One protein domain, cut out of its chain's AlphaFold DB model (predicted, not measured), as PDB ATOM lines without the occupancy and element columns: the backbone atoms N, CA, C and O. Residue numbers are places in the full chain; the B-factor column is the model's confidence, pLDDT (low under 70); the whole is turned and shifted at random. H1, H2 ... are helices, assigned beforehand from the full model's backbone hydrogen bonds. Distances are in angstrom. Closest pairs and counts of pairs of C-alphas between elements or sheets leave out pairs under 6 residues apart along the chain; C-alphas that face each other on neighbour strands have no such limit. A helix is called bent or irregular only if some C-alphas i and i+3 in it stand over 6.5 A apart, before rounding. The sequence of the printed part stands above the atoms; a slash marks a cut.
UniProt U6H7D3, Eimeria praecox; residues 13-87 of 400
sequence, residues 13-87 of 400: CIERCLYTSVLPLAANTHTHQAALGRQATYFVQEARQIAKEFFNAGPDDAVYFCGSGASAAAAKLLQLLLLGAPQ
ATOM      1  N   CYS A  13      27.374  -9.565 -14.066       84.12
ATOM      2  CA  CYS A  13      28.608  -9.180 -14.757       84.12
ATOM      3  C   CYS A  13      28.488  -7.815 -15.459       84.12
ATOM      4  O   CYS A  13      29.407  -7.006 -15.362       84.12
ATOM      5  N   ILE A  14      27.347  -7.540 -16.098       86.31
ATOM      6  CA  ILE A  14      27.034  -6.260 -16.748       86.31
ATOM      7  C   ILE A  14      26.825  -5.172 -15.687       86.31
ATOM      8  O   ILE A  14      27.427  -4.108 -15.797       86.31
ATOM      9  N   GLU A  15      26.063  -5.456 -14.622       87.88
ATOM     10  CA  GLU A  15      25.886  -4.536 -13.484       87.88
ATOM     11  C   GLU A  15      27.235  -4.127 -12.883       87.88
ATOM     12  O   GLU A  15      27.512  -2.942 -12.715       87.88
ATOM     13  N   ARG A  16      28.106  -5.107 -12.593       88.56
ATOM     14  CA  ARG A  16      29.433  -4.839 -12.033       88.56
ATOM     15  C   ARG A  16      30.267  -3.969 -12.969       88.56
ATOM     16  O   ARG A  16      30.829  -2.996 -12.490       88.56
ATOM     17  N   CYS A  17      30.307  -4.278 -14.267       86.38
ATOM     18  CA  CYS A  17      31.043  -3.485 -15.255       86.38
ATOM     19  C   CYS A  17      30.533  -2.032 -15.328       86.38
ATOM     20  O   CYS A  17      31.327  -1.091 -15.317       86.38
ATOM     21  N   LEU A  18      29.208  -1.836 -15.310       87.00
ATOM     22  CA  LEU A  18      28.593  -0.509 -15.237       87.00
ATOM     23  C   LEU A  18      29.057   0.266 -13.997       87.00
ATOM     24  O   LEU A  18      29.502   1.402 -14.134       87.00
ATOM     25  N   TYR A  19      29.018  -0.344 -12.809       89.50
ATOM     26  CA  TYR A  19      29.431   0.312 -11.563       89.50
ATOM     27  C   TYR A  19      30.944   0.544 -11.435       89.50
ATOM     28  O   TYR A  19      31.336   1.574 -10.894       89.50
ATOM     29  N   THR A  20      31.799  -0.373 -11.903       89.88
ATOM     30  CA  THR A  20      33.261  -0.237 -11.751       89.88
ATOM     31  C   THR A  20      33.914   0.603 -12.838       89.88
ATOM     32  O   THR A  20      34.927   1.238 -12.569       89.88
ATOM     33  N   SER A  21      33.374   0.573 -14.058       85.44
ATOM     34  CA  SER A  21      34.117   0.988 -15.255       85.44
ATOM     35  C   SER A  21      33.416   2.078 -16.065       85.44
ATOM     36  O   SER A  21      34.093   2.915 -16.652       85.44
ATOM     37  N   VAL A  22      32.078   2.095 -16.096       86.50
ATOM     38  CA  VAL A  22      31.315   3.042 -16.932       86.50
ATOM     39  C   VAL A  22      30.833   4.247 -16.125       86.50
ATOM     40  O   VAL A  22      31.112   5.381 -16.496       86.50
ATOM     41  N   LEU A  23      30.143   4.025 -15.002       87.12
ATOM     42  CA  LEU A  23      29.564   5.093 -14.178       87.12
ATOM     43  C   LEU A  23      30.600   6.085 -13.606       87.12
ATOM     44  O   LEU A  23      30.310   7.279 -13.644       87.12
ATOM     45  N   PRO A  24      31.811   5.679 -13.162       87.00
ATOM     46  CA  PRO A  24      32.844   6.629 -12.725       87.00
ATOM     47  C   PRO A  24      33.386   7.535 -13.843       87.00
ATOM     48  O   PRO A  24      34.020   8.548 -13.562       87.00
ATOM     49  N   LEU A  25      33.154   7.164 -15.106       84.38
ATOM     50  CA  LEU A  25      33.611   7.871 -16.306       84.38
ATOM     51  C   LEU A  25      32.436   8.437 -17.130       84.38
ATOM     52  O   LEU A  25      32.636   8.924 -18.243       84.38
ATOM     53  N   ALA A  26      31.213   8.385 -16.592       79.19
ATOM     54  CA  ALA A  26      30.014   8.858 -17.263       79.19
ATOM     55  C   ALA A  26      29.961  10.393 -17.272       79.19
ATOM     56  O   ALA A  26      29.869  11.044 -16.231       79.19
ATOM     57  N   ALA A  27      29.983  10.973 -18.470       79.62
ATOM     58  CA  ALA A  27      29.854  12.404 -18.704       79.62
ATOM     59  C   ALA A  27      29.034  12.666 -19.974       79.62
ATOM     60  O   ALA A  27      28.859  11.785 -20.816       79.62
ATOM     61  N   ASN A  28      28.548  13.898 -20.132       80.44
ATOM     62  CA  ASN A  28      27.833  14.307 -21.338       80.44
ATOM     63  C   ASN A  28      28.775  14.256 -22.553       80.44
ATOM     64  O   ASN A  28      29.764  14.981 -22.600       80.44
ATOM     65  N   THR A  29      28.426  13.477 -23.577       74.62
ATOM     66  CA  THR A  29      29.204  13.339 -24.829       74.62
ATOM     67  C   THR A  29      29.404  14.662 -25.584       74.62
ATOM     68  O   THR A  29      30.318  14.788 -26.395       74.62
ATOM     69  N   HIS A  30      28.597  15.683 -25.285       71.50
ATOM     70  CA  HIS A  30      28.738  17.034 -25.831       71.50
ATOM     71  C   HIS A  30      29.935  17.832 -25.266       71.50
ATOM     72  O   HIS A  30      30.326  18.826 -25.875       71.50
ATOM     73  N   THR A  31      30.560  17.441 -24.144       71.31
ATOM     74  CA  THR A  31      31.669  18.209 -23.530       71.31
ATOM     75  C   THR A  31      33.055  17.750 -24.003       71.31
ATOM     76  O   THR A  31      33.923  17.384 -23.212       71.31
ATOM     77  N   HIS A  32      33.301  17.831 -25.316       67.12
ATOM     78  CA  HIS A  32      34.532  17.367 -25.987       67.12
ATOM     79  C   HIS A  32      35.867  17.922 -25.439       67.12
ATOM     80  O   HIS A  32      36.917  17.324 -25.675       67.12
ATOM     81  N   GLN A  33      35.866  19.043 -24.712       66.25
ATOM     82  CA  GLN A  33      37.073  19.576 -24.065       66.25
ATOM     83  C   GLN A  33      37.442  18.810 -22.777       66.25
ATOM     84  O   GLN A  33      38.624  18.667 -22.455       66.25
ATOM     85  N   ALA A  34      36.458  18.245 -22.068       75.94
ATOM     86  CA  ALA A  34      36.687  17.457 -20.862       75.94
ATOM     87  C   ALA A  34      37.282  16.077 -21.196       75.94
ATOM     88  O   ALA A  34      36.911  15.442 -22.185       75.94
ATOM     89  N   ALA A  35      38.181  15.575 -20.344       80.06
ATOM     90  CA  ALA A  35      38.720  14.217 -20.481       80.06
ATOM     91  C   ALA A  35      37.607  13.156 -20.366       80.06
ATOM     92  O   ALA A  35      37.508  12.271 -21.212       80.06
ATOM     93  N   LEU A  36      36.710  13.311 -19.383       83.12
ATOM     94  CA  LEU A  36      35.560  12.423 -19.181       83.12
ATOM     95  C   LEU A  36      34.554  12.489 -20.345       83.12
ATOM     96  O   LEU A  36      34.055  11.456 -20.773       83.12
ATOM     97  N   GLY A  37      34.299  13.680 -20.903       83.31
ATOM     98  CA  GLY A  37      33.409  13.846 -22.062       83.31
ATOM     99  C   GLY A  37      33.924  13.106 -23.300       83.31
ATOM    100  O   GLY A  37      33.164  12.407 -23.967       83.31
ATOM    101  N   ARG A  38      35.241  13.167 -23.556       84.25
ATOM    102  CA  ARG A  38      35.890  12.360 -24.604       84.25
ATOM    103  C   ARG A  38      35.805  10.862 -24.317       84.25
ATOM    104  O   ARG A  38      35.451  10.108 -25.216       84.25
ATOM    105  N   GLN A  39      36.062  10.435 -23.079       85.94
ATOM    106  CA  GLN A  39      35.976   9.024 -22.688       85.94
ATOM    107  C   GLN A  39      34.560   8.448 -22.868       85.94
ATOM    108  O   GLN A  39      34.405   7.358 -23.416       85.94
ATOM    109  N   ALA A  40      33.524   9.203 -22.492       82.19
ATOM    110  CA  ALA A  40      32.131   8.830 -22.720       82.19
ATOM    111  C   ALA A  40      31.804   8.695 -24.221       82.19
ATOM    112  O   ALA A  40      31.137   7.742 -24.626       82.19
ATOM    113  N   THR A  41      32.316   9.600 -25.063       86.44
ATOM    114  CA  THR A  41      32.161   9.507 -26.525       86.44
ATOM    115  C   THR A  41      32.885   8.288 -27.109       86.44
ATOM    116  O   THR A  41      32.309   7.616 -27.966       86.44
ATOM    117  N   TYR A  42      34.081   7.933 -26.618       88.94
ATOM    118  CA  TYR A  42      34.776   6.708 -27.038       88.94
ATOM    119  C   TYR A  42      33.967   5.443 -26.723       88.94
ATOM    120  O   TYR A  42      33.781   4.626 -27.620       88.94
ATOM    121  N   PHE A  43      33.388   5.310 -25.522       88.19
ATOM    122  CA  PHE A  43      32.535   4.155 -25.194       88.19
ATOM    123  C   PHE A  43      31.312   4.027 -26.124       88.19
ATOM    124  O   PHE A  43      30.903   2.919 -26.469       88.19
ATOM    125  N   VAL A  44      30.726   5.144 -26.575       86.81
ATOM    126  CA  VAL A  44      29.596   5.138 -27.528       86.81
ATOM    127  C   VAL A  44      30.036   4.760 -28.952       86.81
ATOM    128  O   VAL A  44      29.252   4.169 -29.700       86.81
ATOM    129  N   GLN A  45      31.278   5.069 -29.337       89.00
ATOM    130  CA  GLN A  45      31.872   4.637 -30.607       89.00
ATOM    131  C   GLN A  45      32.244   3.147 -30.576       89.00
ATOM    132  O   GLN A  45      31.869   2.409 -31.484       89.00
ATOM    133  N   GLU A  46      32.881   2.682 -29.501       89.69
ATOM    134  CA  GLU A  46      33.235   1.276 -29.270       89.69
ATOM    135  C   GLU A  46      31.985   0.379 -29.250       89.69
ATOM    136  O   GLU A  46      31.898  -0.586 -30.008       89.69
ATOM    137  N   ALA A  47      30.947   0.751 -28.492       88.62
ATOM    138  CA  ALA A  47      29.677   0.020 -28.469       88.62
ATOM    139  C   ALA A  47      28.985  -0.040 -29.847       88.62
ATOM    140  O   ALA A  47      28.286  -1.006 -30.156       88.62
ATOM    141  N   ARG A  48      29.181   0.980 -30.696       87.75
ATOM    142  CA  ARG A  48      28.679   1.015 -32.079       87.75
ATOM    143  C   ARG A  48      29.491   0.112 -33.007       87.75
ATOM    144  O   ARG A  48      28.897  -0.525 -33.874       87.75
ATOM    145  N   GLN A  49      30.809   0.036 -32.827       88.81
ATOM    146  CA  GLN A  49      31.669  -0.882 -33.572       88.81
ATOM    147  C   GLN A  49      31.363  -2.341 -33.208       88.81
ATOM    148  O   GLN A  49      31.083  -3.131 -34.104       88.81
ATOM    149  N   ILE A  50      31.285  -2.672 -31.915       89.31
ATOM    150  CA  ILE A  50      30.908  -4.015 -31.439       89.31
ATOM    151  C   ILE A  50      29.530  -4.423 -31.989       89.31
ATOM    152  O   ILE A  50      29.333  -5.571 -32.381       89.31
ATOM    153  N   ALA A  51      28.579  -3.484 -32.082       87.25
ATOM    154  CA  ALA A  51      27.291  -3.737 -32.727       87.25
ATOM    155  C   ALA A  51      27.422  -3.997 -34.244       87.25
ATOM    156  O   ALA A  51      26.797  -4.934 -34.735       87.25
ATOM    157  N   LYS A  52      28.235  -3.223 -34.984       88.44
ATOM    158  CA  LYS A  52      28.515  -3.500 -36.409       88.44
ATOM    159  C   LYS A  52      29.111  -4.895 -36.603       88.44
ATOM    160  O   LYS A  52      28.617  -5.644 -37.437       88.44
ATOM    161  N   GLU A  53      30.129  -5.246 -35.821       87.62
ATOM    162  CA  GLU A  53      30.816  -6.539 -35.894       87.62
ATOM    163  C   GLU A  53      29.866  -7.703 -35.572       87.62
ATOM    164  O   GLU A  53      29.794  -8.667 -36.332       87.62
ATOM    165  N   PHE A  54      29.060  -7.587 -34.511       88.00
ATOM    166  CA  PHE A  54      28.090  -8.617 -34.117       88.00
ATOM    167  C   PHE A  54      26.995  -8.866 -35.169       88.00
ATOM    168  O   PHE A  54      26.530  -9.997 -35.312       88.00
ATOM    169  N   PHE A  55      26.589  -7.834 -35.915       80.88
ATOM    170  CA  PHE A  55      25.614  -7.949 -37.006       80.88
ATOM    171  C   PHE A  55      26.250  -8.093 -38.401       80.88
ATOM    172  O   PHE A  55      25.522  -8.116 -39.389       80.88
ATOM    173  N   ASN A  56      27.583  -8.214 -38.492       85.94
ATOM    174  CA  ASN A  56      28.348  -8.294 -39.744       85.94
ATOM    175  C   ASN A  56      28.017  -7.146 -40.735       85.94
ATOM    176  O   ASN A  56      27.941  -7.348 -41.947       85.94
ATOM    177  N   ALA A  57      27.792  -5.940 -40.208       83.38
ATOM    178  CA  ALA A  57      27.417  -4.757 -40.981       83.38
ATOM    179  C   ALA A  57      28.634  -4.142 -41.700       83.38
ATOM    180  O   ALA A  57      29.704  -3.987 -41.104       83.38
ATOM    181  N   GLY A  58      28.461  -3.769 -42.968       82.44
ATOM    182  CA  GLY A  58      29.510  -3.241 -43.841       82.44
ATOM    183  C   GLY A  58      29.964  -1.816 -43.491       82.44
ATOM    184  O   GLY A  58      29.464  -1.211 -42.535       82.44
ATOM    185  N   PRO A  59      30.909  -1.233 -44.253       82.94
ATOM    186  CA  PRO A  59      31.314   0.160 -44.065       82.94
ATOM    187  C   PRO A  59      30.137   1.119 -44.301       82.94
ATOM    188  O   PRO A  59      29.912   1.999 -43.468       82.94
ATOM    189  N   ASP A  60      29.343   0.865 -45.344       84.12
ATOM    190  CA  ASP A  60      28.219   1.696 -45.800       84.12
ATOM    191  C   ASP A  60      26.981   1.638 -44.879       84.12
ATOM    192  O   ASP A  60      26.150   2.546 -44.883       84.12
ATOM    193  N   ASP A  61      26.864   0.598 -44.044       81.44
ATOM    194  CA  ASP A  61      25.727   0.414 -43.135       81.44
ATOM    195  C   ASP A  61      25.752   1.392 -41.948       81.44
ATOM    196  O   ASP A  61      26.771   1.572 -41.273       81.44
ATOM    197  N   ALA A  62      24.601   1.973 -41.600       82.69
ATOM    198  CA  ALA A  62      24.482   2.948 -40.515       82.69
ATOM    199  C   ALA A  62      23.709   2.396 -39.298       82.69
ATOM    200  O   ALA A  62      22.488   2.258 -39.312       82.69
ATOM    201  N   VAL A  63      24.423   2.128 -38.197       85.12
ATOM    202  CA  VAL A  63      23.832   1.690 -36.916       85.12
ATOM    203  C   VAL A  63      23.332   2.897 -36.109       85.12
ATOM    204  O   VAL A  63      24.075   3.857 -35.899       85.12
ATOM    205  N   TYR A  64      22.104   2.841 -35.583       84.94
ATOM    206  CA  TYR A  64      21.523   3.892 -34.736       84.94
ATOM    207  C   TYR A  64      20.977   3.334 -33.416       84.94
ATOM    208  O   TYR A  64      20.312   2.302 -33.387       84.94
ATOM    209  N   PHE A  65      21.226   4.046 -32.313       84.69
ATOM    210  CA  PHE A  65      20.697   3.702 -30.991       84.69
ATOM    211  C   PHE A  65      19.378   4.446 -30.740       84.69
ATOM    212  O   PHE A  65      19.369   5.660 -30.555       84.69
ATOM    213  N   CYS A  66      18.256   3.721 -30.720       80.75
ATOM    214  CA  CYS A  66      16.912   4.313 -30.647       80.75
ATOM    215  C   CYS A  66      16.345   4.464 -29.219       80.75
ATOM    216  O   CYS A  66      15.162   4.757 -29.056       80.75
ATOM    217  N   GLY A  67      17.167   4.272 -28.182       77.50
ATOM    218  CA  GLY A  67      16.773   4.440 -26.778       77.50
ATOM    219  C   GLY A  67      15.871   3.314 -26.265       77.50
ATOM    220  O   GLY A  67      16.360   2.307 -25.764       77.50
ATOM    221  N   SER A  68      14.552   3.469 -26.388       71.69
ATOM    222  CA  SER A  68      13.531   2.583 -25.801       71.69
ATOM    223  C   SER A  68      13.192   1.341 -26.652       71.69
ATOM    224  O   SER A  68      12.042   0.910 -26.734       71.69
ATOM    225  N   GLY A  69      14.211   0.725 -27.259       79.12
ATOM    226  CA  GLY A  69      14.110  -0.579 -27.928       79.12
ATOM    227  C   GLY A  69      13.387  -0.583 -29.284       79.12
ATOM    228  O   GLY A  69      13.256   0.442 -29.955       79.12
ATOM    229  N   ALA A  70      12.942  -1.773 -29.705       74.12
ATOM    230  CA  ALA A  70      12.466  -2.042 -31.067       74.12
ATOM    231  C   ALA A  70      11.276  -1.165 -31.501       74.12
ATOM    232  O   ALA A  70      11.269  -0.655 -32.618       74.12
ATOM    233  N   SER A  71      10.304  -0.915 -30.618       74.88
ATOM    234  CA  SER A  71       9.142  -0.065 -30.929       74.88
ATOM    235  C   SER A  71       9.538   1.387 -31.219       74.88
ATOM    236  O   SER A  71       8.968   2.024 -32.105       74.88
ATOM    237  N   ALA A  72      10.548   1.906 -30.512       72.62
ATOM    238  CA  ALA A  72      11.093   3.237 -30.760       72.62
ATOM    239  C   ALA A  72      11.967   3.278 -32.022       72.62
ATOM    240  O   ALA A  72      11.935   4.275 -32.740       72.62
ATOM    241  N   ALA A  73      12.683   2.193 -32.336       79.56
ATOM    242  CA  ALA A  73      13.394   2.048 -33.607       79.56
ATOM    243  C   ALA A  73      12.427   2.050 -34.803       79.56
ATOM    244  O   ALA A  73      12.635   2.805 -35.749       79.56
ATOM    245  N   ALA A  74      11.325   1.297 -34.724       79.06
ATOM    246  CA  ALA A  74      10.266   1.307 -35.731       79.06
ATOM    247  C   ALA A  74       9.652   2.706 -35.902       79.06
ATOM    248  O   ALA A  74       9.594   3.217 -37.018       79.06
ATOM    249  N   ALA A  75       9.272   3.372 -34.805       78.25
ATOM    250  CA  ALA A  75       8.728   4.730 -34.857       78.25
ATOM    251  C   ALA A  75       9.724   5.752 -35.438       78.25
ATOM    252  O   ALA A  75       9.336   6.605 -36.239       78.25
ATOM    253  N   LYS A  76      11.014   5.661 -35.079       79.38
ATOM    254  CA  LYS A  76      12.065   6.541 -35.611       79.38
ATOM    255  C   LYS A  76      12.364   6.285 -37.079       79.38
ATOM    256  O   LYS A  76      12.604   7.243 -37.806       79.38
ATOM    257  N   LEU A  77      12.312   5.038 -37.531       81.12
ATOM    258  CA  LEU A  77      12.542   4.722 -38.933       81.12
ATOM    259  C   LEU A  77      11.349   5.119 -39.807       81.12
ATOM    260  O   LEU A  77      11.563   5.716 -40.857       81.12
ATOM    261  N   LEU A  78      10.110   4.904 -39.346       81.31
ATOM    262  CA  LEU A  78       8.931   5.488 -39.993       81.31
ATOM    263  C   LEU A  78       9.072   7.013 -40.088       81.31
ATOM    264  O   LEU A  78       8.853   7.565 -41.159       81.31
ATOM    265  N   GLN A  79       9.499   7.688 -39.013       78.81
ATOM    266  CA  GLN A  79       9.759   9.130 -39.045       78.81
ATOM    267  C   GLN A  79      10.810   9.512 -40.104       78.81
ATOM    268  O   GLN A  79      10.593  10.476 -40.829       78.81
ATOM    269  N   LEU A  80      11.917   8.772 -40.231       79.19
ATOM    270  CA  LEU A  80      12.958   9.049 -41.231       79.19
ATOM    271  C   LEU A  80      12.463   8.840 -42.672       79.19
ATOM    272  O   LEU A  80      12.676   9.713 -43.510       79.19
ATOM    273  N   LEU A  81      11.750   7.743 -42.951       78.94
ATOM    274  CA  LEU A  81      11.151   7.496 -44.272       78.94
ATOM    275  C   LEU A  81      10.097   8.557 -44.629       78.94
ATOM    276  O   LEU A  81      10.062   9.041 -45.758       78.94
ATOM    277  N   LEU A  82       9.269   8.962 -43.662       71.38
ATOM    278  CA  LEU A  82       8.229   9.980 -43.849       71.38
ATOM    279  C   LEU A  82       8.797  11.401 -43.996       71.38
ATOM    280  O   LEU A  82       8.158  12.227 -44.639       71.38
ATOM    281  N   LEU A  83       9.986  11.692 -43.455       61.69
ATOM    282  CA  LEU A  83      10.695  12.954 -43.716       61.69
ATOM    283  C   LEU A  83      11.306  13.004 -45.126       61.69
ATOM    284  O   LEU A  83      11.405  14.086 -45.696       61.69
ATOM    285  N   GLY A  84      11.679  11.854 -45.701       47.22
ATOM    286  CA  GLY A  84      12.126  11.757 -47.097       47.22
ATOM    287  C   GLY A  84      11.008  11.970 -48.127       47.22
ATOM    288  O   GLY A  84      11.293  12.228 -49.293       47.22
ATOM    289  N   ALA A  85       9.743  11.896 -47.704       45.22
ATOM    290  CA  ALA A  85       8.568  12.117 -48.540       45.22
ATOM    291  C   ALA A  85       7.884  13.454 -48.170       45.22
ATOM    292  O   ALA A  85       6.978  13.458 -47.328       45.22
ATOM    293  N   PRO A  86       8.244  14.594 -48.802       39.66
ATOM    294  CA  PRO A  86       7.687  15.910 -48.450       39.66
ATOM    295  C   PRO A  86       6.152  15.964 -48.542       39.66
ATOM    296  O   PRO A  86       5.515  16.699 -47.791       39.66
ATOM    297  N   GLN A  87       5.557  15.107 -49.378       40.94
ATOM    298  CA  GLN A  87       4.108  14.988 -49.563       40.94
ATOM    299  C   GLN A  87       3.362  14.441 -48.326       40.94
ATOM    300  O   GLN A  87       2.158  14.651 -48.199       40.94
TER     301      GLN A  87
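This is residues 13 to 87 of the 400 residues of a protein of Eimeria praecox (UniProt U6H7D3). The long helix H2 and the shorter H1 make a narrow V, meeting where H1 ends and H2 begins, and a long link without a named element runs from the other end of H2 to a third helix, H3, which stands off by itself. The arrangement is loosely formed, with no contact between H3 and either of the other helices; residues 67 to 72 and 78 to 87 stand free. The printed part has 75 residues with three named helices, in the order H1, H2, H3, and no named strand; its class is all helix. It is loose, with a radius of gyration of the C-alphas of 15.8 A, and elongated, spanning 48 by 28 by 25 A along its three main axes.

H2, the longest helix, has 20 residues, 35 to 54, and measures 28.6 A from first to last C-alpha; C-alpha 35 is at (38.720, 14.217, -20.481) and C-alpha 54 at (28.090, -8.617, -34.117). Before it in the chain comes H1, residues 13 to 25, 17.8 A long, with C-alpha 13 at (28.608, -9.180, -14.757). H1 is irregular, but only just: C-alphas 20 and 23 are 6.9 A apart. After H2 comes H3, residues 69 to 83, 21.1 A long, with C-alpha 83 at (10.695, 12.954, -43.716).

H2 and H1 only just touch, with 3 pairs of C-alphas within 8 A. The closest C-alphas of the two are those of Leu 25 and Leu 36, 5.7 A apart. H1 touches H2 with residue 25 alone, and H2 touches H1 with residues 36 to 40 alone. Their lines stand at a shallow tilt of 34.8 degrees, only just short of steep, and they run opposite ways as a helical hairpin. Their centres are 14.5 A apart. H3 is apart from H2, and it is apart from H1 too. In H2 and H3 every O i to N i+4 pair is within hydrogen-bond range; in H1 6 of 9 are.

The two C-alphas farthest apart are those of Thr 20 and Gln 87, at 50.1 A. Without the stretches that stand free, a body of 59 residues spans 32 by 31 by 25 A. The link from H1 to H2 is short, with 9 residues, and the link from H2 to H3 is long, with the 14 residues 55 to 68. The printed part has no cut. Its mean pLDDT is 80.0, and residues 32 to 33 and 83 to 87 are under 70.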